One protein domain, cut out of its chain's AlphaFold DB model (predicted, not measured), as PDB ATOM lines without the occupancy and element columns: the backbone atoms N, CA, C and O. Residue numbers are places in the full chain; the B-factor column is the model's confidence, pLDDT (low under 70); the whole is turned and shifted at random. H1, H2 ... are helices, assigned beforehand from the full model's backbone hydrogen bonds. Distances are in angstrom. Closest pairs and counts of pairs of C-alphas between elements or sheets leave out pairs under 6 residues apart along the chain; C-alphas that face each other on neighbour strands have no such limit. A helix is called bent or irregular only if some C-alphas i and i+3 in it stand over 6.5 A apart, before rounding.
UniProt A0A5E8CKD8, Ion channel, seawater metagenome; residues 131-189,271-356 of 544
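AT A GLANCE: This is residues 131 to 189 and 271 to 356 of the 544 residues of the protein "Ion channel" of seawater metagenome (UniProt A0A5E8CKD8). The long helix H5 runs through the middle of an all-helix domain, with H3 alongside it running the opposite way and the long, kinked H2 crossing it. Two short helices complete it: H1 sits between H2 and the first residues of H5, and H4 is set steeply on the later part of H3, its last residues reaching H5. The printed part has 145 residues with five named helices, in the order H1, H2, H3, H4, H5, and no named strand. It is compact, with a radius of gyration of the C-alphas of 16.6 A, and spans 52 by 36 by 28 A; residues 152 to 158 and 350 to 356 stick out.

IN THESE COORDINATES: H1, residues 131 to 141, begins with C-alpha 131 at (56.590, 41.186, -30.511) and is 15.0 A long. H2, residues 154 to 189, is the longest helix at 50.7 A and has a kink of 43 degrees near residue 165; it is neither bent nor irregular, but only just: C-alphas 165 and 168 are 6.2 A apart. H3, residues 271 to 295, measures 35.8 A from C-alpha 271 at (16.743, 34.284, -25.797). H4, residues 300 to 311, measures 16.5 A. H5, residues 325 to 354, measures 41.5 A, has a kink of 27 degrees near residue 334 and ends with C-alpha 354 at (14.667, 40.971, -12.763).

HOW THE PARTS SIT: H5 is the hub and touches the four other helices. With residues 325 to 329 alone it touches H1, the same way at a shallow tilt of 10 degrees; the closest C-alphas, of Phe 135 and Phe 329, are 7.1 A apart. H1 touches residues 160 to 171 of H2, about perpendicular at 81 degrees, closest at the C-alphas of Val 141 and Val 168, 4.6 A. H2 touches H5 with residues 175 to 179 alone, only just about perpendicular at 71 degrees; the closest C-alphas, of Ala 179 and Gly 337, are 4.4 A apart. H3 touches H5 at a shallow tilt of 23 degrees, opposite ways, closest at the C-alphas of Ile 277 and Phe 342, 6.5 A. H4 touches residues 285 to 293 of H3 at a steep tilt of 58 degrees, opposite ways, closest at the C-alphas of Met 289 and Ser 303, 4.7 A. With residues 310 to 311 alone, H4 touches H5 at a steep tilt of 69.6 degrees, only just short of about perpendicular; the closest C-alphas, of Ile 311 and Leu 336, are 5.0 A apart. The helix packing is mostly crossed, but only just, with 2 of these 6 pairs at a shallow tilt. H2 and H3 are near each other, while H1 is apart from H3 and H4, and H2 from H4. Every O i to N i+4 pair is within hydrogen-bond range in H1, H3 and H4; in H2 30 of 32 are, and in H5 25 of 26.

THE WHOLE: The two C-alphas farthest apart, of Thr 153 and Tyr 356, are 53.0 A apart. Residues 190 to 270 are not printed, and C-alphas 189 and 271 stand 18.5 A apart across the cut. The links H1 to H2 and H4 to H5 are long, and H3 to H4 is tight. The mean pLDDT of the printed part is 86.5; residues 183, 186 to 189, 271 and 351 to 356 are under 70.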
ATOM      1  N   PRO A 131      57.878  41.877 -30.613       85.94
ATOM      2  CA  PRO A 131      56.590  41.186 -30.511       85.94
ATOM      3  C   PRO A 131      56.153  40.912 -29.069       85.94
ATOM      4  O   PRO A 131      54.967  41.009 -28.771       85.94
ATOM      5  N   ASP A 132      57.093  40.631 -28.166       84.06
ATOM      6  CA  ASP A 132      56.789  40.341 -26.762       84.06
ATOM      7  C   ASP A 132      56.468  41.591 -25.953       84.06
ATOM      8  O   ASP A 132      55.532  41.582 -25.156       84.06
ATOM      9  N   ALA A 133      57.176  42.694 -26.206       89.31
ATOM     10  CA  ALA A 133      56.829  43.994 -25.639       89.31
ATOM     11  C   ALA A 133      55.444  44.474 -26.127       89.31
ATOM     12  O   ALA A 133      54.659  45.008 -25.340       89.31
ATOM     13  N   ILE A 134      55.108  44.233 -27.402       89.88
ATOM     14  CA  ILE A 134      53.767  44.490 -27.955       89.88
ATOM     15  C   ILE A 134      52.726  43.576 -27.299       89.88
ATOM     16  O   ILE A 134      51.656  44.052 -26.924       89.88
ATOM     17  N   PHE A 135      53.027  42.288 -27.121       88.44
ATOM     18  CA  PHE A 135      52.125  41.345 -26.462       88.44
ATOM     19  C   PHE A 135      51.889  41.716 -24.990       88.44
ATOM     20  O   PHE A 135      50.749  41.696 -24.538       88.44
ATOM     21  N   TYR A 136      52.918  42.155 -24.260       90.38
ATOM     22  CA  TYR A 136      52.764  42.728 -22.920       90.38
ATOM     23  C   TYR A 136      51.858  43.975 -22.928       90.38
ATOM     24  O   TYR A 136      50.926  44.082 -22.131       90.38
ATOM     25  N   GLY A 137      52.055  44.897 -23.877       93.31
ATOM     26  CA  GLY A 137      51.143  46.032 -24.069       93.31
ATOM     27  C   GLY A 137      49.698  45.589 -24.343       93.31
ATOM     28  O   GLY A 137      48.751  46.144 -23.786       93.31
ATOM     29  N   PHE A 138      49.514  44.524 -25.125       92.62
ATOM     30  CA  PHE A 138      48.206  43.918 -25.355       92.62
ATOM     31  C   PHE A 138      47.594  43.317 -24.081       92.62
ATOM     32  O   PHE A 138      46.409  43.548 -23.846       92.62
ATOM     33  N   THR A 139      48.340  42.590 -23.238       92.38
ATOM     34  CA  THR A 139      47.787  42.001 -21.997       92.38
ATOM     35  C   THR A 139      47.338  43.066 -20.993       92.38
ATOM     36  O   THR A 139      46.372  42.832 -20.267       92.38
ATOM     37  N   LEU A 140      47.973  44.245 -21.000       94.50
ATOM     38  CA  LEU A 140      47.521  45.430 -20.264       94.50
ATOM     39  C   LEU A 140      46.229  46.031 -20.850       94.50
ATOM     40  O   LEU A 140      45.271  46.265 -20.117       94.50
ATOM     41  N   VAL A 141      46.183  46.268 -22.167       95.25
ATOM     42  CA  VAL A 141      45.029  46.873 -22.873       95.25
ATOM     43  C   VAL A 141      43.781  45.987 -22.828       95.25
ATOM     44  O   VAL A 141      42.666  46.487 -22.696       95.25
ATOM     45  N   SER A 142      43.968  44.673 -22.941       92.88
ATOM     46  CA  SER A 142      42.906  43.659 -22.883       92.88
ATOM     47  C   SER A 142      42.490  43.274 -21.465       92.88
ATOM     48  O   SER A 142      41.606  42.439 -21.311       92.88
ATOM     49  N   THR A 143      43.150  43.832 -20.444       94.06
ATOM     50  CA  THR A 143      42.987  43.480 -19.024       94.06
ATOM     51  C   THR A 143      43.134  41.987 -18.707       94.06
ATOM     52  O   THR A 143      42.682  41.557 -17.653       94.06
ATOM     53  N   ILE A 144      43.779  41.195 -19.577       93.75
ATOM     54  CA  ILE A 144      44.094  39.781 -19.306       93.75
ATOM     55  C   ILE A 144      45.186  39.688 -18.234       93.75
ATOM     56  O   ILE A 144      45.059  38.912 -17.302       93.75
ATOM     57  N   GLY A 145      46.255  40.483 -18.350       90.50
ATOM     58  CA  GLY A 145      47.200  40.695 -17.251       90.50
ATOM     59  C   GLY A 145      47.898  39.460 -16.654       90.50
ATOM     60  O   GLY A 145      48.167  39.490 -15.461       90.50
ATOM     61  N   TYR A 146      48.255  38.439 -17.453       87.56
ATOM     62  CA  TYR A 146      48.865  37.151 -17.033       87.56
ATOM     63  C   TYR A 146      50.041  37.176 -16.018       87.56
ATOM     64  O   TYR A 146      50.521  36.117 -15.633       87.56
ATOM     65  N   GLY A 147      50.617  38.322 -15.645       82.88
ATOM     66  CA  GLY A 147      51.611  38.436 -14.562       82.88
ATOM     67  C   GLY A 147      53.014  37.845 -14.801       82.88
ATOM     68  O   GLY A 147      53.957  38.287 -14.153       82.88
ATOM     69  N   TYR A 148      53.194  36.919 -15.749       75.69
ATOM     70  CA  TYR A 148      54.479  36.259 -16.055       75.69
ATOM     71  C   TYR A 148      55.603  37.221 -16.494       75.69
ATOM     72  O   TYR A 148      56.782  36.893 -16.375       75.69
ATOM     73  N   VAL A 149      55.247  38.410 -16.994       80.19
ATOM     74  CA  VAL A 149      56.157  39.527 -17.280       80.19
ATOM     75  C   VAL A 149      55.560  40.793 -16.683       80.19
ATOM     76  O   VAL A 149      54.413  41.138 -16.965       80.19
ATOM     77  N   THR A 150      56.348  41.508 -15.884       85.75
ATOM     78  CA  THR A 150      55.976  42.800 -15.298       85.75
ATOM     79  C   THR A 150      57.161  43.777 -15.324       85.75
ATOM     80  O   THR A 150      58.322  43.353 -15.361       85.75
ATOM     81  N   PRO A 151      56.911  45.099 -15.363       89.69
ATOM     82  CA  PRO A 151      57.960  46.103 -15.303       89.69
ATOM     83  C   PRO A 151      58.508  46.180 -13.880       89.69
ATOM     84  O   PRO A 151      57.788  46.534 -12.949       89.69
ATOM     85  N   ASN A 152      59.799  45.901 -13.711       86.31
ATOM     86  CA  ASN A 152      60.457  46.001 -12.406       86.31
ATOM     87  C   ASN A 152      60.901  47.438 -12.075       86.31
ATOM     88  O   ASN A 152      60.884  47.824 -10.903       86.31
ATOM     89  N   THR A 153      61.219  48.244 -13.094       92.94
ATOM     90  CA  THR A 153      61.671  49.638 -12.961       92.94
ATOM     91  C   THR A 153      60.548  50.589 -12.533       92.94
ATOM     92  O   THR A 153      59.367  50.355 -12.815       92.94
ATOM     93  N   HIS A 154      60.899  51.688 -11.859       94.81
ATOM     94  CA  HIS A 154      59.927  52.703 -11.435       94.81
ATOM     95  C   HIS A 154      59.282  53.403 -12.640       94.81
ATOM     96  O   HIS A 154      58.074  53.636 -12.656       94.81
ATOM     97  N   GLU A 155      60.074  53.660 -13.675       96.50
ATOM     98  CA  GLU A 155      59.681  54.300 -14.928       96.50
ATOM     99  C   GLU A 155      58.707  53.413 -15.713       96.50
ATOM    100  O   GLU A 155      57.687  53.896 -16.200       96.50
ATOM    101  N   GLY A 156      58.970  52.101 -15.784       94.81
ATOM    102  CA  GLY A 156      58.091  51.139 -16.454       94.81
ATOM    103  C   GLY A 156      56.743  50.980 -15.743       94.81
ATOM    104  O   GLY A 156      55.697  50.923 -16.398       94.81
ATOM    105  N   LYS A 157      56.745  50.980 -14.403       94.94
ATOM    106  CA  LYS A 157      55.518  50.992 -13.585       94.94
ATOM    107  C   LYS A 157      54.719  52.279 -13.805       94.94
ATOM    108  O   LYS A 157      53.518  52.208 -14.059       94.94
ATOM    109  N   LEU A 158      55.380  53.440 -13.782       97.31
ATOM    110  CA  LEU A 158      54.745  54.740 -14.021       97.31
ATOM    111  C   LEU A 158      54.151  54.838 -15.435       97.31
ATOM    112  O   LEU A 158      53.004  55.255 -15.590       97.31
ATOM    113  N   PHE A 159      54.892  54.403 -16.458       96.69
ATOM    114  CA  PHE A 159      54.402  54.350 -17.835       96.69
ATOM    115  C   PHE A 159      53.166  53.454 -17.963       96.69
ATOM    116  O   PHE A 159      52.174  53.868 -18.560       96.69
ATOM    117  N   SER A 160      53.188  52.266 -17.349       95.50
ATOM    118  CA  SER A 160      52.065  51.320 -17.402       95.50
ATOM    119  C   SER A 160      50.768  51.918 -16.847       95.50
ATOM    120  O   SER A 160      49.713  51.685 -17.429       95.50
ATOM    121  N   ILE A 161      50.836  52.746 -15.792       96.06
ATOM    122  CA  ILE A 161      49.671  53.454 -15.228       96.06
ATOM    123  C   ILE A 161      49.035  54.394 -16.266       96.06
ATOM    124  O   ILE A 161      47.824  54.342 -16.485       96.06
ATOM    125  N   PHE A 162      49.825  55.233 -16.939       96.88
ATOM    126  CA  PHE A 162      49.294  56.129 -17.977       96.88
ATOM    127  C   PHE A 162      48.829  55.368 -19.222       96.88
ATOM    128  O   PHE A 162      47.813  55.722 -19.823       96.88
ATOM    129  N   TYR A 163      49.537  54.297 -19.579       97.00
ATOM    130  CA  TYR A 163      49.218  53.455 -20.723       97.00
ATOM    131  C   TYR A 163      47.852  52.767 -20.571       97.00
ATOM    132  O   TYR A 163      47.048  52.835 -21.499       97.00
ATOM    133  N   ILE A 164      47.521  52.192 -19.404       96.62
ATOM    134  CA  ILE A 164      46.208  51.543 -19.199       96.62
ATOM    135  C   ILE A 164      45.037  52.532 -19.151       96.62
ATOM    136  O   ILE A 164      43.954  52.190 -19.623       96.62
ATOM    137  N   LEU A 165      45.242  53.759 -18.651       95.88
ATOM    138  CA  LEU A 165      44.184  54.780 -18.566       95.88
ATOM    139  C   LEU A 165      43.608  55.157 -19.941       95.88
ATOM    140  O   LEU A 165      42.418  55.444 -20.048       95.88
ATOM    141  N   ILE A 166      44.442  55.142 -20.984       96.69
ATOM    142  CA  ILE A 166      44.035  55.392 -22.378       96.69
ATOM    143  C   ILE A 166      43.771  54.067 -23.108       96.69
ATOM    144  O   ILE A 166      42.809  53.943 -23.868       96.69
ATOM    145  N   GLY A 167      44.618  53.069 -22.856       96.19
ATOM    146  CA  GLY A 167      44.619  51.780 -23.531       96.19
ATOM    147  C   GLY A 167      43.359  50.957 -23.284       96.19
ATOM    148  O   GLY A 167      42.753  50.499 -24.247       96.19
ATOM    149  N   VAL A 168      42.917  50.805 -22.031       95.25
ATOM    150  CA  VAL A 168      41.756  49.956 -21.700       95.25
ATOM    151  C   VAL A 168      40.449  50.482 -22.323       95.25
ATOM    152  O   VAL A 168      39.750  49.688 -22.959       95.25
ATOM    153  N   PRO A 169      40.110  51.791 -22.265       95.06
ATOM    154  CA  PRO A 169      38.960  52.332 -22.999       95.06
ATOM    155  C   PRO A 169      39.034  52.114 -24.518       95.06
ATOM    156  O   PRO A 169      38.024  51.776 -25.142       95.06
ATOM    157  N   LEU A 170      40.220  52.278 -25.116       93.25
ATOM    158  CA  LEU A 170      40.436  52.070 -26.552       93.25
ATOM    159  C   LEU A 170      40.285  50.590 -26.941       93.25
ATOM    160  O   LEU A 170      39.621  50.281 -27.932       93.25
ATOM    161  N   GLY A 171      40.841  49.681 -26.136       90.62
ATOM    162  CA  GLY A 171      40.699  48.234 -26.288       90.62
ATOM    163  C   GLY A 171      39.239  47.802 -26.203       90.62
ATOM    164  O   GLY A 171      38.735  47.161 -27.122       90.62
ATOM    165  N   ALA A 172      38.516  48.233 -25.165       87.06
ATOM    166  CA  ALA A 172      37.093  47.940 -24.999       87.06
ATOM    167  C   ALA A 172      36.243  48.409 -26.198       87.06
ATOM    168  O   ALA A 172      35.359  47.678 -26.654       87.06
ATOM    169  N   TYR A 173      36.535  49.592 -26.756       87.38
ATOM    170  CA  TYR A 173      35.899  50.061 -27.990       87.38
ATOM    171  C   TYR A 173      36.234  49.161 -29.189       87.38
ATOM    172  O   TYR A 173      35.325  48.758 -29.918       87.38
ATOM    173  N   ALA A 174      37.510  48.813 -29.380       87.75
ATOM    174  CA  ALA A 174      37.964  47.976 -30.488       87.75
ATOM    175  C   ALA A 174      37.351  46.566 -30.439       87.75
ATOM    176  O   ALA A 174      36.729  46.142 -31.415       87.75
ATOM    177  N   PHE A 175      37.437  45.866 -29.301       85.50
ATOM    178  CA  PHE A 175      36.834  44.537 -29.134       85.50
ATOM    179  C   PHE A 175      35.315  44.591 -29.328       85.50
ATOM    180  O   PHE A 175      34.764  43.775 -30.064       85.50
ATOM    181  N   GLY A 176      34.636  45.598 -28.765       79.69
ATOM    182  CA  GLY A 176      33.198  45.805 -28.964       79.69
ATOM    183  C   GLY A 176      32.802  46.127 -30.413       79.69
ATOM    184  O   GLY A 176      31.689  45.798 -30.832       79.69
ATOM    185  N   PHE A 177      33.688  46.746 -31.198       81.81
ATOM    186  CA  PHE A 177      33.487  46.968 -32.631       81.81
ATOM    187  C   PHE A 177      33.672  45.676 -33.436       81.81
ATOM    188  O   PHE A 177      32.766  45.304 -34.184       81.81
ATOM    189  N   PHE A 178      34.782  44.952 -33.241       78.69
ATOM    190  CA  PHE A 178      35.020  43.655 -33.893       78.69
ATOM    191  C   PHE A 178      33.890  42.665 -33.612       78.69
ATOM    192  O   PHE A 178      33.377  42.028 -34.530       78.69
ATOM    193  N   ALA A 179      33.421  42.611 -32.368       75.06
ATOM    194  CA  ALA A 179      32.309  41.763 -31.974       75.06
ATOM    195  C   ALA A 179      31.015  42.079 -32.748       75.06
ATOM    196  O   ALA A 179      30.332  41.172 -33.220       75.06
ATOM    197  N   LYS A 180      30.698  43.364 -32.956       74.19
ATOM    198  CA  LYS A 180      29.549  43.783 -33.780       74.19
ATOM    199  C   LYS A 180      29.705  43.404 -35.253       74.19
ATOM    200  O   LYS A 180      28.696  43.134 -35.897       74.19
ATOM    201  N   VAL A 181      30.925  43.385 -35.791       80.38
ATOM    202  CA  VAL A 181      31.182  42.896 -37.158       80.38
ATOM    203  C   VAL A 181      30.930  41.389 -37.237       80.38
ATOM    204  O   VAL A 181      30.210  40.953 -38.130       80.38
ATOM    205  N   ILE A 182      31.432  40.613 -36.269       73.44
ATOM    206  CA  ILE A 182      31.184  39.163 -36.173       73.44
ATOM    207  C   ILE A 182      29.680  38.873 -36.064       73.44
ATOM    208  O   ILE A 182      29.189  38.002 -36.777       73.44
ATOM    209  N   LEU A 183      28.935  39.627 -35.244       69.50
ATOM    210  CA  LEU A 183      27.479  39.477 -35.157       69.50
ATOM    211  C   LEU A 183      26.781  39.742 -36.481       69.50
ATOM    212  O   LEU A 183      25.964  38.923 -36.866       69.50
ATOM    213  N   ARG A 184      27.118  40.819 -37.203       72.81
ATOM    214  CA  ARG A 184      26.507  41.072 -38.519       72.81
ATOM    215  C   ARG A 184      26.775  39.925 -39.485       72.81
ATOM    216  O   ARG A 184      25.844  39.451 -40.111       72.81
ATOM    217  N   LEU A 185      28.016  39.441 -39.569       70.94
ATOM    218  CA  LEU A 185      28.348  38.293 -40.421       70.94
ATOM    219  C   LEU A 185      27.551  37.040 -40.022       70.94
ATOM    220  O   LEU A 185      27.074  36.312 -40.887       70.94
ATOM    221  N   PHE A 186      27.373  36.804 -38.722       69.00
ATOM    222  CA  PHE A 186      26.574  35.690 -38.219       69.00
ATOM    223  C   PHE A 186      25.073  35.872 -38.502       69.00
ATOM    224  O   PHE A 186      24.419  34.918 -38.918       69.00
ATOM    225  N   ASP A 187      24.539  37.081 -38.326       66.12
ATOM    226  CA  ASP A 187      23.149  37.436 -38.615       66.12
ATOM    227  C   ASP A 187      22.845  37.280 -40.114       66.12
ATOM    228  O   ASP A 187      21.848  36.649 -40.441       66.12
ATOM    229  N   GLU A 188      23.723  37.728 -41.021       65.44
ATOM    230  CA  GLU A 188      23.594  37.519 -42.477       65.44
ATOM    231  C   GLU A 188      23.616  36.019 -42.841       65.44
ATOM    232  O   GLU A 188      22.727  35.521 -43.538       65.44
ATOM    233  N   CYS A 189      24.570  35.249 -42.301       61.66
ATOM    234  CA  CYS A 189      24.624  33.792 -42.490       61.66
ATOM    235  C   CYS A 189      23.368  33.075 -41.956       61.66
ATOM    236  O   CYS A 189      22.916  32.084 -42.530       61.66
ATOM    237  N   LYS A 271      16.525  35.733 -25.993       68.44
ATOM    238  CA  LYS A 271      16.743  34.284 -25.797       68.44
ATOM    239  C   LYS A 271      17.375  33.591 -27.012       68.44
ATOM    240  O   LYS A 271      18.229  32.730 -26.848       68.44
ATOM    241  N   THR A 272      16.936  33.939 -28.219       71.31
ATOM    242  CA  THR A 272      17.424  33.384 -29.486       71.31
ATOM    243  C   THR A 272      18.821  33.907 -29.816       71.31
ATOM    244  O   THR A 272      19.663  33.117 -30.227       71.31
ATOM    245  N   GLN A 273      19.100  35.189 -29.567       73.88
ATOM    246  CA  GLN A 273      20.450  35.754 -29.714       73.88
ATOM    247  C   GLN A 273      21.440  35.115 -28.726       73.88
ATOM    248  O   GLN A 273      22.503  34.651 -29.134       73.88
ATOM    249  N   ILE A 274      21.058  34.994 -27.448       80.00
ATOM    250  CA  ILE A 274      21.855  34.303 -26.419       80.00
ATOM    251  C   ILE A 274      22.126  32.849 -26.820       80.00
ATOM    252  O   ILE A 274      23.265  32.406 -26.735       80.00
ATOM    253  N   PHE A 275      21.118  32.117 -27.305       82.19
ATOM    254  CA  PHE A 275      21.286  30.735 -27.764       82.19
ATOM    255  C   PHE A 275      22.345  30.607 -28.870       82.19
ATOM    256  O   PHE A 275      23.207  29.732 -28.794       82.19
ATOM    257  N   TYR A 276      22.334  31.502 -29.862       79.50
ATOM    258  CA  TYR A 276      23.335  31.481 -30.931       79.50
ATOM    259  C   TYR A 276      24.736  31.864 -30.463       79.50
ATOM    260  O   TYR A 276      25.701  31.226 -30.874       79.50
ATOM    261  N   ILE A 277      24.860  32.844 -29.571       84.81
ATOM    262  CA  ILE A 277      26.166  33.260 -29.041       84.81
ATOM    263  C   ILE A 277      26.759  32.196 -28.112       84.81
ATOM    264  O   ILE A 277      27.969  32.001 -28.125       84.81
ATOM    265  N   VAL A 278      25.931  31.438 -27.387       89.25
ATOM    266  CA  VAL A 278      26.374  30.249 -26.636       89.25
ATOM    267  C   VAL A 278      26.924  29.178 -27.584       89.25
ATOM    268  O   VAL A 278      27.997  28.643 -27.322       89.25
ATOM    269  N   ILE A 279      26.248  28.894 -28.705       87.62
ATOM    270  CA  ILE A 279      26.755  27.951 -29.722       87.62
ATOM    271  C   ILE A 279      28.074  28.449 -30.324       87.62
ATOM    272  O   ILE A 279      29.034  27.684 -30.402       87.62
ATOM    273  N   LEU A 280      28.143  29.727 -30.708       87.69
ATOM    274  CA  LEU A 280      29.354  30.343 -31.253       87.69
ATOM    275  C   LEU A 280      30.519  30.256 -30.258       87.69
ATOM    276  O   LEU A 280      31.620  29.880 -30.649       87.69
ATOM    277  N   LEU A 281      30.271  30.534 -28.975       92.00
ATOM    278  CA  LEU A 281      31.265  30.431 -27.908       92.00
ATOM    279  C   LEU A 281      31.742  28.985 -27.698       92.00
ATOM    280  O   LEU A 281      32.937  28.767 -27.535       92.00
ATOM    281  N   ILE A 282      30.849  27.992 -27.751       93.94
ATOM    282  CA  ILE A 282      31.222  26.569 -27.651       93.94
ATOM    283  C   ILE A 282      32.114  26.156 -28.829       93.94
ATOM    284  O   ILE A 282      33.170  25.567 -28.612       93.94
ATOM    285  N   ILE A 283      31.737  26.502 -30.066       92.81
ATOM    286  CA  ILE A 283      32.553  26.229 -31.266       92.81
ATOM    287  C   ILE A 283      33.925  26.904 -31.138       92.81
ATOM    288  O   ILE A 283      34.954  26.291 -31.417       92.81
ATOM    289  N   TYR A 284      33.943  28.149 -30.667       93.94
ATOM    290  CA  TYR A 284      35.156  28.930 -30.469       93.94
ATOM    291  C   TYR A 284      36.090  28.334 -29.396       93.94
ATOM    292  O   TYR A 284      37.307  28.302 -29.578       93.94
ATOM    293  N   LEU A 285      35.537  27.795 -28.306       96.44
ATOM    294  CA  LEU A 285      36.304  27.094 -27.271       96.44
ATOM    295  C   LEU A 285      36.829  25.730 -27.745       96.44
ATOM    296  O   LEU A 285      37.957  25.378 -27.412       96.44
ATOM    297  N   ILE A 286      36.074  24.992 -28.566       96.69
ATOM    298  CA  ILE A 286      36.551  23.755 -29.216       96.69
ATOM    299  C   ILE A 286      37.699  24.064 -30.194       96.69
ATOM    300  O   ILE A 286      38.672  23.319 -30.266       96.69
ATOM    301  N   PHE A 287      37.627  25.185 -30.912       95.50
ATOM    302  CA  PHE A 287      38.714  25.652 -31.773       95.50
ATOM    303  C   PHE A 287      39.975  26.007 -30.966       95.50
ATOM    304  O   PHE A 287      41.069  25.565 -31.321       95.50
ATOM    305  N   GLY A 288      39.824  26.716 -29.840       95.06
ATOM    306  CA  GLY A 288      40.919  26.978 -28.894       95.06
ATOM    307  C   GLY A 288      41.538  25.698 -28.325       95.06
ATOM    308  O   GLY A 288      42.758  25.551 -28.342       95.06
ATOM    309  N   MET A 289      40.705  24.734 -27.916       96.31
ATOM    310  CA  MET A 289      41.133  23.411 -27.443       96.31
ATOM    311  C   MET A 289      42.059  22.711 -28.441       96.31
ATOM    312  O   MET A 289      43.121  22.228 -28.057       96.31
ATOM    313  N   ILE A 290      41.661  22.655 -29.715       96.25
ATOM    314  CA  ILE A 290      42.431  21.981 -30.768       96.25
ATOM    315  C   ILE A 290      43.734  22.740 -31.051       96.25
ATOM    316  O   ILE A 290      44.788  22.118 -31.155       96.25
ATOM    317  N   ILE A 291      43.686  24.072 -31.147       94.31
ATOM    318  CA  ILE A 291      44.875  24.884 -31.439       94.31
ATOM    319  C   ILE A 291      45.917  24.779 -30.329       94.31
ATOM    320  O   ILE A 291      47.067  24.467 -30.624       94.31
ATOM    321  N   PHE A 292      45.553  25.024 -29.068       94.44
ATOM    322  CA  PHE A 292      46.545  25.037 -27.989       94.44
ATOM    323  C   PHE A 292      47.067  23.635 -27.658       94.44
ATOM    324  O   PHE A 292      48.242  23.502 -27.324       94.44
ATOM    325  N   SER A 293      46.268  22.588 -27.889       94.44
ATOM    326  CA  SER A 293      46.740  21.205 -27.785       94.44
ATOM    327  C   SER A 293      47.806  20.855 -28.832       94.44
ATOM    328  O   SER A 293      48.738  20.125 -28.517       94.44
ATOM    329  N   ILE A 294      47.720  21.406 -30.050       92.75
ATOM    330  CA  ILE A 294      48.705  21.171 -31.125       92.75
ATOM    331  C   ILE A 294      49.921  22.110 -31.022       92.75
ATOM    332  O   ILE A 294      51.024  21.731 -31.403       92.75
ATOM    333  N   VAL A 295      49.734  23.355 -30.573       91.19
ATOM    334  CA  VAL A 295      50.789  24.393 -30.586       91.19
ATOM    335  C   VAL A 295      51.671  24.362 -29.334       91.19
ATOM    336  O   VAL A 295      52.852  24.703 -29.415       91.19
ATOM    337  N   GLU A 296      51.112  23.982 -28.185       89.81
ATOM    338  CA  GLU A 296      51.802  23.993 -26.884       89.81
ATOM    339  C   GLU A 296      51.885  22.590 -26.244       89.81
ATOM    340  O   GLU A 296      52.274  22.470 -25.085       89.81
ATOM    341  N   ASP A 297      51.515  21.534 -26.985       91.25
ATOM    342  CA  ASP A 297      51.468  20.125 -26.542       91.25
ATOM    343  C   ASP A 297      50.628  19.885 -25.265       91.25
ATOM    344  O   ASP A 297      50.827  18.925 -24.514       91.25
ATOM    345  N   TRP A 298      49.660  20.767 -24.999       93.62
ATOM    346  CA  TRP A 298      48.782  20.672 -23.835       93.62
ATOM    347  C   TRP A 298      47.683  19.625 -24.019       93.62
ATOM    348  O   TRP A 298      47.207  19.347 -25.126       93.62
ATOM    349  N   ASN A 299      47.207  19.072 -22.902       96.19
ATOM    350  CA  ASN A 299      46.022  18.224 -22.934       96.19
ATOM    351  C   ASN A 299      44.760  19.069 -23.249       96.19
ATOM    352  O   ASN A 299      44.760  20.301 -23.161       96.19
ATOM    353  N   TYR A 300      43.663  18.413 -23.635       96.69
ATOM    354  CA  TYR A 300      42.436  19.110 -24.038       96.69
ATOM    355  C   TYR A 300      41.765  19.912 -22.910       96.69
ATOM    356  O   TYR A 300      41.179  20.961 -23.184       96.69
ATOM    357  N   LEU A 301      41.849  19.454 -21.656       95.81
ATOM    358  CA  LEU A 301      41.280  20.157 -20.504       95.81
ATOM    359  C   LEU A 301      42.050  21.452 -20.240       95.81
ATOM    360  O   LEU A 301      41.435  22.514 -20.180       95.81
ATOM    361  N   ASP A 302      43.376  21.365 -20.182       95.88
ATOM    362  CA  ASP A 302      44.294  22.495 -20.015       95.88
ATOM    363  C   ASP A 302      44.117  23.531 -21.139       95.88
ATOM    364  O   ASP A 302      44.046  24.736 -20.899       95.88
ATOM    365  N   SER A 303      43.953  23.058 -22.379       96.00
ATOM    366  CA  SER A 303      43.728  23.906 -23.557       96.00
ATOM    367  C   SER A 303      42.388  24.657 -23.499       96.00
ATOM    368  O   SER A 303      42.325  25.840 -23.854       96.00
ATOM    369  N   ILE A 304      41.311  24.011 -23.024       96.69
ATOM    370  CA  ILE A 304      40.020  24.674 -22.757       96.69
ATOM    371  C   ILE A 304      40.145  25.646 -21.583       96.69
ATOM    372  O   ILE A 304      39.660  26.773 -21.674       96.69
ATOM    373  N   TYR A 305      40.790  25.228 -20.496       96.69
ATOM    374  CA  TYR A 305      40.983  26.024 -19.289       96.69
ATOM    375  C   TYR A 305      41.720  27.330 -19.607       96.69
ATOM    376  O   TYR A 305      41.165  28.410 -19.386       96.69
ATOM    377  N   PHE A 306      42.887  27.246 -20.250       95.38
ATOM    378  CA  PHE A 306      43.629  28.410 -20.734       95.38
ATOM    379  C   PHE A 306      42.775  29.284 -21.660       95.38
ATOM    380  O   PHE A 306      42.743  30.506 -21.493       95.38
ATOM    381  N   SER A 307      42.045  28.676 -22.605       95.75
ATOM    382  CA  SER A 307      41.165  29.409 -23.524       95.75
ATOM    383  C   SER A 307      40.116  30.231 -22.771       95.75
ATOM    384  O   SER A 307      39.974  31.421 -23.047       95.75
ATOM    385  N   ILE A 308      39.417  29.630 -21.800       95.81
ATOM    386  CA  ILE A 308      38.383  30.290 -20.990       95.81
ATOM    387  C   ILE A 308      38.997  31.396 -20.127       95.81
ATOM    388  O   ILE A 308      38.534  32.535 -20.202       95.81
ATOM    389  N   ILE A 309      40.041  31.097 -19.345       95.81
ATOM    390  CA  ILE A 309      40.727  32.055 -18.454       95.81
ATOM    391  C   ILE A 309      41.263  33.268 -19.234       95.81
ATOM    392  O   ILE A 309      41.224  34.397 -18.741       95.81
ATOM    393  N   THR A 310      41.695  33.051 -20.477       94.69
ATOM    394  CA  THR A 310      42.150  34.101 -21.397       94.69
ATOM    395  C   THR A 310      41.001  34.987 -21.882       94.69
ATOM    396  O   THR A 310      41.036  36.201 -21.683       94.69
ATOM    397  N   ILE A 311      39.951  34.419 -22.490       94.44
ATOM    398  CA  ILE A 311      38.871  35.225 -23.102       94.44
ATOM    399  C   ILE A 311      37.915  35.854 -22.080       94.44
ATOM    400  O   ILE A 311      37.182  36.781 -22.415       94.44
ATOM    401  N   THR A 312      37.922  35.369 -20.837       93.56
ATOM    402  CA  THR A 312      37.207  35.975 -19.698       93.56
ATOM    403  C   THR A 312      37.995  37.094 -19.011       93.56
ATOM    404  O   THR A 312      37.518  37.622 -18.009       93.56
ATOM    405  N   THR A 313      39.188  37.443 -19.516       94.12
ATOM    406  CA  THR A 313      40.131  38.404 -18.908       94.12
ATOM    407  C   THR A 313      40.475  38.097 -17.446       94.12
ATOM    408  O   THR A 313      40.707  39.017 -16.669       94.12
ATOM    409  N   ILE A 314      40.477  36.819 -17.047       95.50
ATOM    410  CA  ILE A 314      40.917  36.413 -15.702       95.50
ATOM    411  C   ILE A 314      42.444  36.286 -15.678       95.50
ATOM    412  O   ILE A 314      43.068  36.735 -14.724       95.50
ATOM    413  N   GLY A 315      43.025  35.677 -16.722       92.81
ATOM    414  CA  GLY A 315      44.471  35.621 -16.963       92.81
ATOM    415  C   GLY A 315      45.315  35.219 -15.751       92.81
ATOM    416  O   GLY A 315      46.218  35.952 -15.367       92.81
ATOM    417  N   LEU A 316      45.051  34.046 -15.168       91.31
ATOM    418  CA  LEU A 316      45.717  33.581 -13.940       91.31
ATOM    419  C   LEU A 316      47.250  33.462 -14.051       91.31
ATOM    420  O   LEU A 316      47.936  33.577 -13.038       91.31
ATOM    421  N   GLY A 317      47.796  33.262 -15.256       87.38
ATOM    422  CA  GLY A 317      49.249  33.262 -15.498       87.38
ATOM    423  C   GLY A 317      49.980  31.977 -15.101       87.38
ATOM    424  O   GLY A 317      51.184  31.851 -15.319       87.38
ATOM    425  N   ASP A 318      49.243  31.021 -14.550       86.81
ATOM    426  CA  ASP A 318      49.643  29.643 -14.284       86.81
ATOM    427  C   ASP A 318      49.992  28.891 -15.577       86.81
ATOM    428  O   ASP A 318      51.044  28.250 -15.665       86.81
ATOM    429  N   MET A 319      49.142  29.044 -16.595       87.50
ATOM    430  CA  MET A 319      49.341  28.554 -17.952       87.50
ATOM    431  C   MET A 319      49.624  29.712 -18.903       87.50
ATOM    432  O   MET A 319      48.855  30.670 -19.006       87.50
ATOM    433  N   TYR A 320      50.733  29.602 -19.631       80.31
ATOM    434  CA  TYR A 320      51.164  30.598 -20.599       80.31
ATOM    435  C   TYR A 320      51.867  29.931 -21.802       80.31
ATOM    436  O   TYR A 320      52.781  29.128 -21.596       80.31
ATOM    437  N   PRO A 321      51.468  30.266 -23.041       78.81
ATOM    438  CA  PRO A 321      52.005  29.696 -24.275       78.81
ATOM    439  C   PRO A 321      53.409  30.225 -24.599       78.81
ATOM    440  O   PRO A 321      53.639  31.431 -24.739       78.81
ATOM    441  N   ASN A 322      54.361  29.309 -24.749       74.94
ATOM    442  CA  ASN A 322      55.767  29.628 -24.970       74.94
ATOM    443  C   ASN A 322      56.116  29.738 -26.458       74.94
ATOM    444  O   ASN A 322      56.945  30.589 -26.803       74.94
ATOM    445  N   ASN A 323      55.486  28.927 -27.315       71.12
ATOM    446  CA  ASN A 323      55.912  28.723 -28.700       71.12
ATOM    447  C   ASN A 323      55.433  29.830 -29.646       71.12
ATOM    448  O   ASN A 323      56.237  30.368 -30.411       71.12
ATOM    449  N   ASN A 324      54.140  30.186 -29.629       77.81
ATOM    450  CA  ASN A 324      53.591  31.113 -30.629       77.81
ATOM    451  C   ASN A 324      52.561  32.116 -30.079       77.81
ATOM    452  O   ASN A 324      51.346  31.988 -30.231       77.81
ATOM    453  N   ARG A 325      53.085  33.201 -29.506       79.56
ATOM    454  CA  ARG A 325      52.327  34.281 -28.847       79.56
ATOM    455  C   ARG A 325      51.424  35.078 -29.804       79.56
ATOM    456  O   ARG A 325      50.434  35.665 -29.375       79.56
ATOM    457  N   ILE A 326      51.708  35.061 -31.111       83.94
ATOM    458  CA  ILE A 326      50.877  35.730 -32.129       83.94
ATOM    459  C   ILE A 326      49.525  35.018 -32.282       83.94
ATOM    460  O   ILE A 326      48.497  35.685 -32.394       83.94
ATOM    461  N   ILE A 327      49.497  33.682 -32.211       88.06
ATOM    462  CA  ILE A 327      48.245  32.902 -32.242       88.06
ATOM    463  C   ILE A 327      47.334  33.324 -31.085       88.06
ATOM    464  O   ILE A 327      46.139  33.531 -31.271       88.06
ATOM    465  N   VAL A 328      47.920  33.535 -29.909       88.12
ATOM    466  CA  VAL A 328      47.238  33.917 -28.665       88.12
ATOM    467  C   VAL A 328      46.678  35.330 -28.752       88.12
ATOM    468  O   VAL A 328      45.556  35.569 -28.313       88.12
ATOM    469  N   PHE A 329      47.427  36.259 -29.351       87.69
ATOM    470  CA  PHE A 329      46.963  37.615 -29.637       87.69
ATOM    471  C   PHE A 329      45.748  37.604 -30.579       87.69
ATOM    472  O   PHE A 329      44.721  38.207 -30.265       87.69
ATOM    473  N   ILE A 330      45.836  36.877 -31.701       88.31
ATOM    474  CA  ILE A 330      44.756  36.771 -32.699       88.31
ATOM    475  C   ILE A 330      43.516  36.107 -32.090       88.31
ATOM    476  O   ILE A 330      42.408  36.629 -32.233       88.31
ATOM    477  N   PHE A 331      43.707  34.999 -31.369       91.31
ATOM    478  CA  PHE A 331      42.660  34.316 -30.613       91.31
ATOM    479  C   PHE A 331      42.001  35.295 -29.633       91.31
ATOM    480  O   PHE A 331      40.818  35.605 -29.749       91.31
ATOM    481  N   SER A 332      42.767  35.881 -28.716       90.69
ATOM    482  CA  SER A 332      42.227  36.792 -27.701       90.69
ATOM    483  C   SER A 332      41.434  37.950 -28.316       90.69
ATOM    484  O   SER A 332      40.334  38.230 -27.853       90.69
ATOM    485  N   CYS A 333      41.900  38.567 -29.409       87.19
ATOM    486  CA  CYS A 333      41.163  39.645 -30.083       87.19
ATOM    487  C   CYS A 333      39.738  39.247 -30.522       87.19
ATOM    488  O   CYS A 333      38.812  40.049 -30.380       87.19
ATOM    489  N   LEU A 334      39.547  38.025 -31.031       87.69
ATOM    490  CA  LEU A 334      38.230  37.508 -31.429       87.69
ATOM    491  C   LEU A 334      37.410  37.063 -30.209       87.69
ATOM    492  O   LEU A 334      36.248  37.450 -30.063       87.69
ATOM    493  N   GLY A 335      38.027  36.288 -29.315       91.31
ATOM    494  CA  GLY A 335      37.377  35.723 -28.133       91.31
ATOM    495  C   GLY A 335      36.860  36.780 -27.157       91.31
ATOM    496  O   GLY A 335      35.718  36.685 -26.709       91.31
ATOM    497  N   LEU A 336      37.644  37.831 -26.895       91.44
ATOM    498  CA  LEU A 336      37.245  38.966 -26.050       91.44
ATOM    499  C   LEU A 336      36.013  39.687 -26.608       91.44
ATOM    500  O   LEU A 336      35.123  40.073 -25.850       91.44
ATOM    501  N   GLY A 337      35.923  39.827 -27.934       87.81
ATOM    502  CA  GLY A 337      34.748  40.388 -28.593       87.81
ATOM    503  C   GLY A 337      33.495  39.538 -28.357       87.81
ATOM    504  O   GLY A 337      32.469  40.055 -27.909       87.81
ATOM    505  N   ILE A 338      33.582  38.227 -28.604       88.25
ATOM    506  CA  ILE A 338      32.472  37.281 -28.388       88.25
ATOM    507  C   ILE A 338      32.035  37.280 -26.912       88.25
ATOM    508  O   ILE A 338      30.839  37.352 -26.619       88.25
ATOM    509  N   MET A 339      32.988  37.280 -25.976       90.94
ATOM    510  CA  MET A 339      32.710  37.315 -24.538       90.94
ATOM    511  C   MET A 339      32.065  38.625 -24.079       90.94
ATOM    512  O   MET A 339      31.112  38.588 -23.300       90.94
ATOM    513  N   ALA A 340      32.503  39.775 -24.598       85.25
ATOM    514  CA  ALA A 340      31.889  41.066 -24.288       85.25
ATOM    515  C   ALA A 340      30.406  41.122 -24.710       85.25
ATOM    516  O   ALA A 340      29.570  41.652 -23.974       85.25
ATOM    517  N   LEU A 341      30.054  40.526 -25.856       82.31
ATOM    518  CA  LEU A 341      28.659  40.407 -26.300       82.31
ATOM    519  C   LEU A 341      27.845  39.453 -25.433       82.31
ATOM    520  O   LEU A 341      26.708  39.765 -25.079       82.31
ATOM    521  N   PHE A 342      28.418  38.297 -25.097       87.19
ATOM    522  CA  PHE A 342      27.779  37.301 -24.242       87.19
ATOM    523  C   PHE A 342      27.428  37.894 -22.871       87.19
ATOM    524  O   PHE A 342      26.279  37.802 -22.434       87.19
ATOM    525  N   ILE A 343      28.382  38.591 -22.243       86.00
ATOM    526  CA  ILE A 343      28.168  39.326 -20.990       86.00
ATOM    527  C   ILE A 343      27.107  40.417 -21.185       86.00
ATOM    528  O   ILE A 343      26.152  40.473 -20.412       86.00
ATOM    529  N   GLY A 344      27.212  41.236 -22.237       81.19
ATOM    530  CA  GLY A 344      26.260  42.317 -22.520       81.19
ATOM    531  C   GLY A 344      24.808  41.840 -22.650       81.19
ATOM    532  O   GLY A 344      23.914  42.406 -22.018       81.19
ATOM    533  N   LEU A 345      24.570  40.757 -23.393       79.75
ATOM    534  CA  LEU A 345      23.232  40.184 -23.571       79.75
ATOM    535  C   LEU A 345      22.722  39.460 -22.325       79.75
ATOM    536  O   LEU A 345      21.526  39.525 -22.040       79.75
ATOM    537  N   ILE A 346      23.593  38.809 -21.546       84.06
ATOM    538  CA  ILE A 346      23.209  38.273 -20.233       84.06
ATOM    539  C   ILE A 346      22.817  39.412 -19.289       84.06
ATOM    540  O   ILE A 346      21.800  39.298 -18.602       84.06
ATOM    541  N   CYS A 347      23.551  40.526 -19.274       78.81
ATOM    542  CA  CYS A 347      23.184  41.715 -18.507       78.81
ATOM    543  C   CYS A 347      21.822  42.270 -18.950       78.81
ATOM    544  O   CYS A 347      20.953  42.473 -18.105       78.81
ATOM    545  N   GLU A 348      21.575  42.435 -20.250       72.50
ATOM    546  CA  GLU A 348      20.279  42.911 -20.755       72.50
ATOM    547  C   GLU A 348      19.127  41.952 -20.398       72.50
ATOM    548  O   GLU A 348      18.109  42.366 -19.832       72.50
ATOM    549  N   PHE A 349      19.303  40.652 -20.640       76.56
ATOM    550  CA  PHE A 349      18.310  39.618 -20.338       76.56
ATOM    551  C   PHE A 349      18.022  39.498 -18.837       76.56
ATOM    552  O   PHE A 349      16.861  39.374 -18.434       76.56
ATOM    553  N   THR A 350      19.053  39.560 -17.991       75.25
ATOM    554  CA  THR A 350      18.871  39.556 -16.534       75.25
ATOM    555  C   THR A 350      18.178  40.835 -16.075       75.25
ATOM    556  O   THR A 350      17.172  40.723 -15.382       75.25
ATOM    557  N   MET A 351      18.598  42.028 -16.506       66.56
ATOM    558  CA  MET A 351      17.931  43.293 -16.155       66.56
ATOM    559  C   MET A 351      16.452  43.314 -16.575       66.56
ATOM    560  O   MET A 351      15.586  43.718 -15.786       66.56
ATOM    561  N   HIS A 352      16.141  42.814 -17.773       64.44
ATOM    562  CA  HIS A 352      14.766  42.656 -18.236       64.44
ATOM    563  C   HIS A 352      13.978  41.715 -17.308       64.44
ATOM    564  O   HIS A 352      12.954  42.109 -16.755       64.44
ATOM    565  N   ASN A 353      14.475  40.505 -17.035       64.62
ATOM    566  CA  ASN A 353      13.746  39.511 -16.235       64.62
ATOM    567  C   ASN A 353      13.670  39.840 -14.730       64.62
ATOM    568  O   ASN A 353      12.638  39.592 -14.103       64.62
ATOM    569  N   PHE A 354      14.694  40.471 -14.147       57.72
ATOM    570  CA  PHE A 354      14.667  40.971 -12.763       57.72
ATOM    571  C   PHE A 354      13.604  42.063 -12.556       57.72
ATOM    572  O   PHE A 354      13.130  42.261 -11.432       57.72
ATOM    573  N   SER A 355      13.167  42.732 -13.626       48.81
ATOM    574  CA  SER A 355      12.026  43.656 -13.590       48.81
ATOM    575  C   SER A 355      10.675  42.938 -13.417       48.81
ATOM    576  O   SER A 355       9.725  43.550 -12.926       48.81
ATOM    577  N   TYR A 356      10.593  41.638 -13.738       38.31
ATOM    578  CA  TYR A 356       9.383  40.805 -13.636       38.31
ATOM    579  C   TYR A 356       9.321  39.902 -12.393       38.31
ATOM    580  O   TYR A 356       8.287  39.263 -12.168       38.31
TER     581      TYR A 356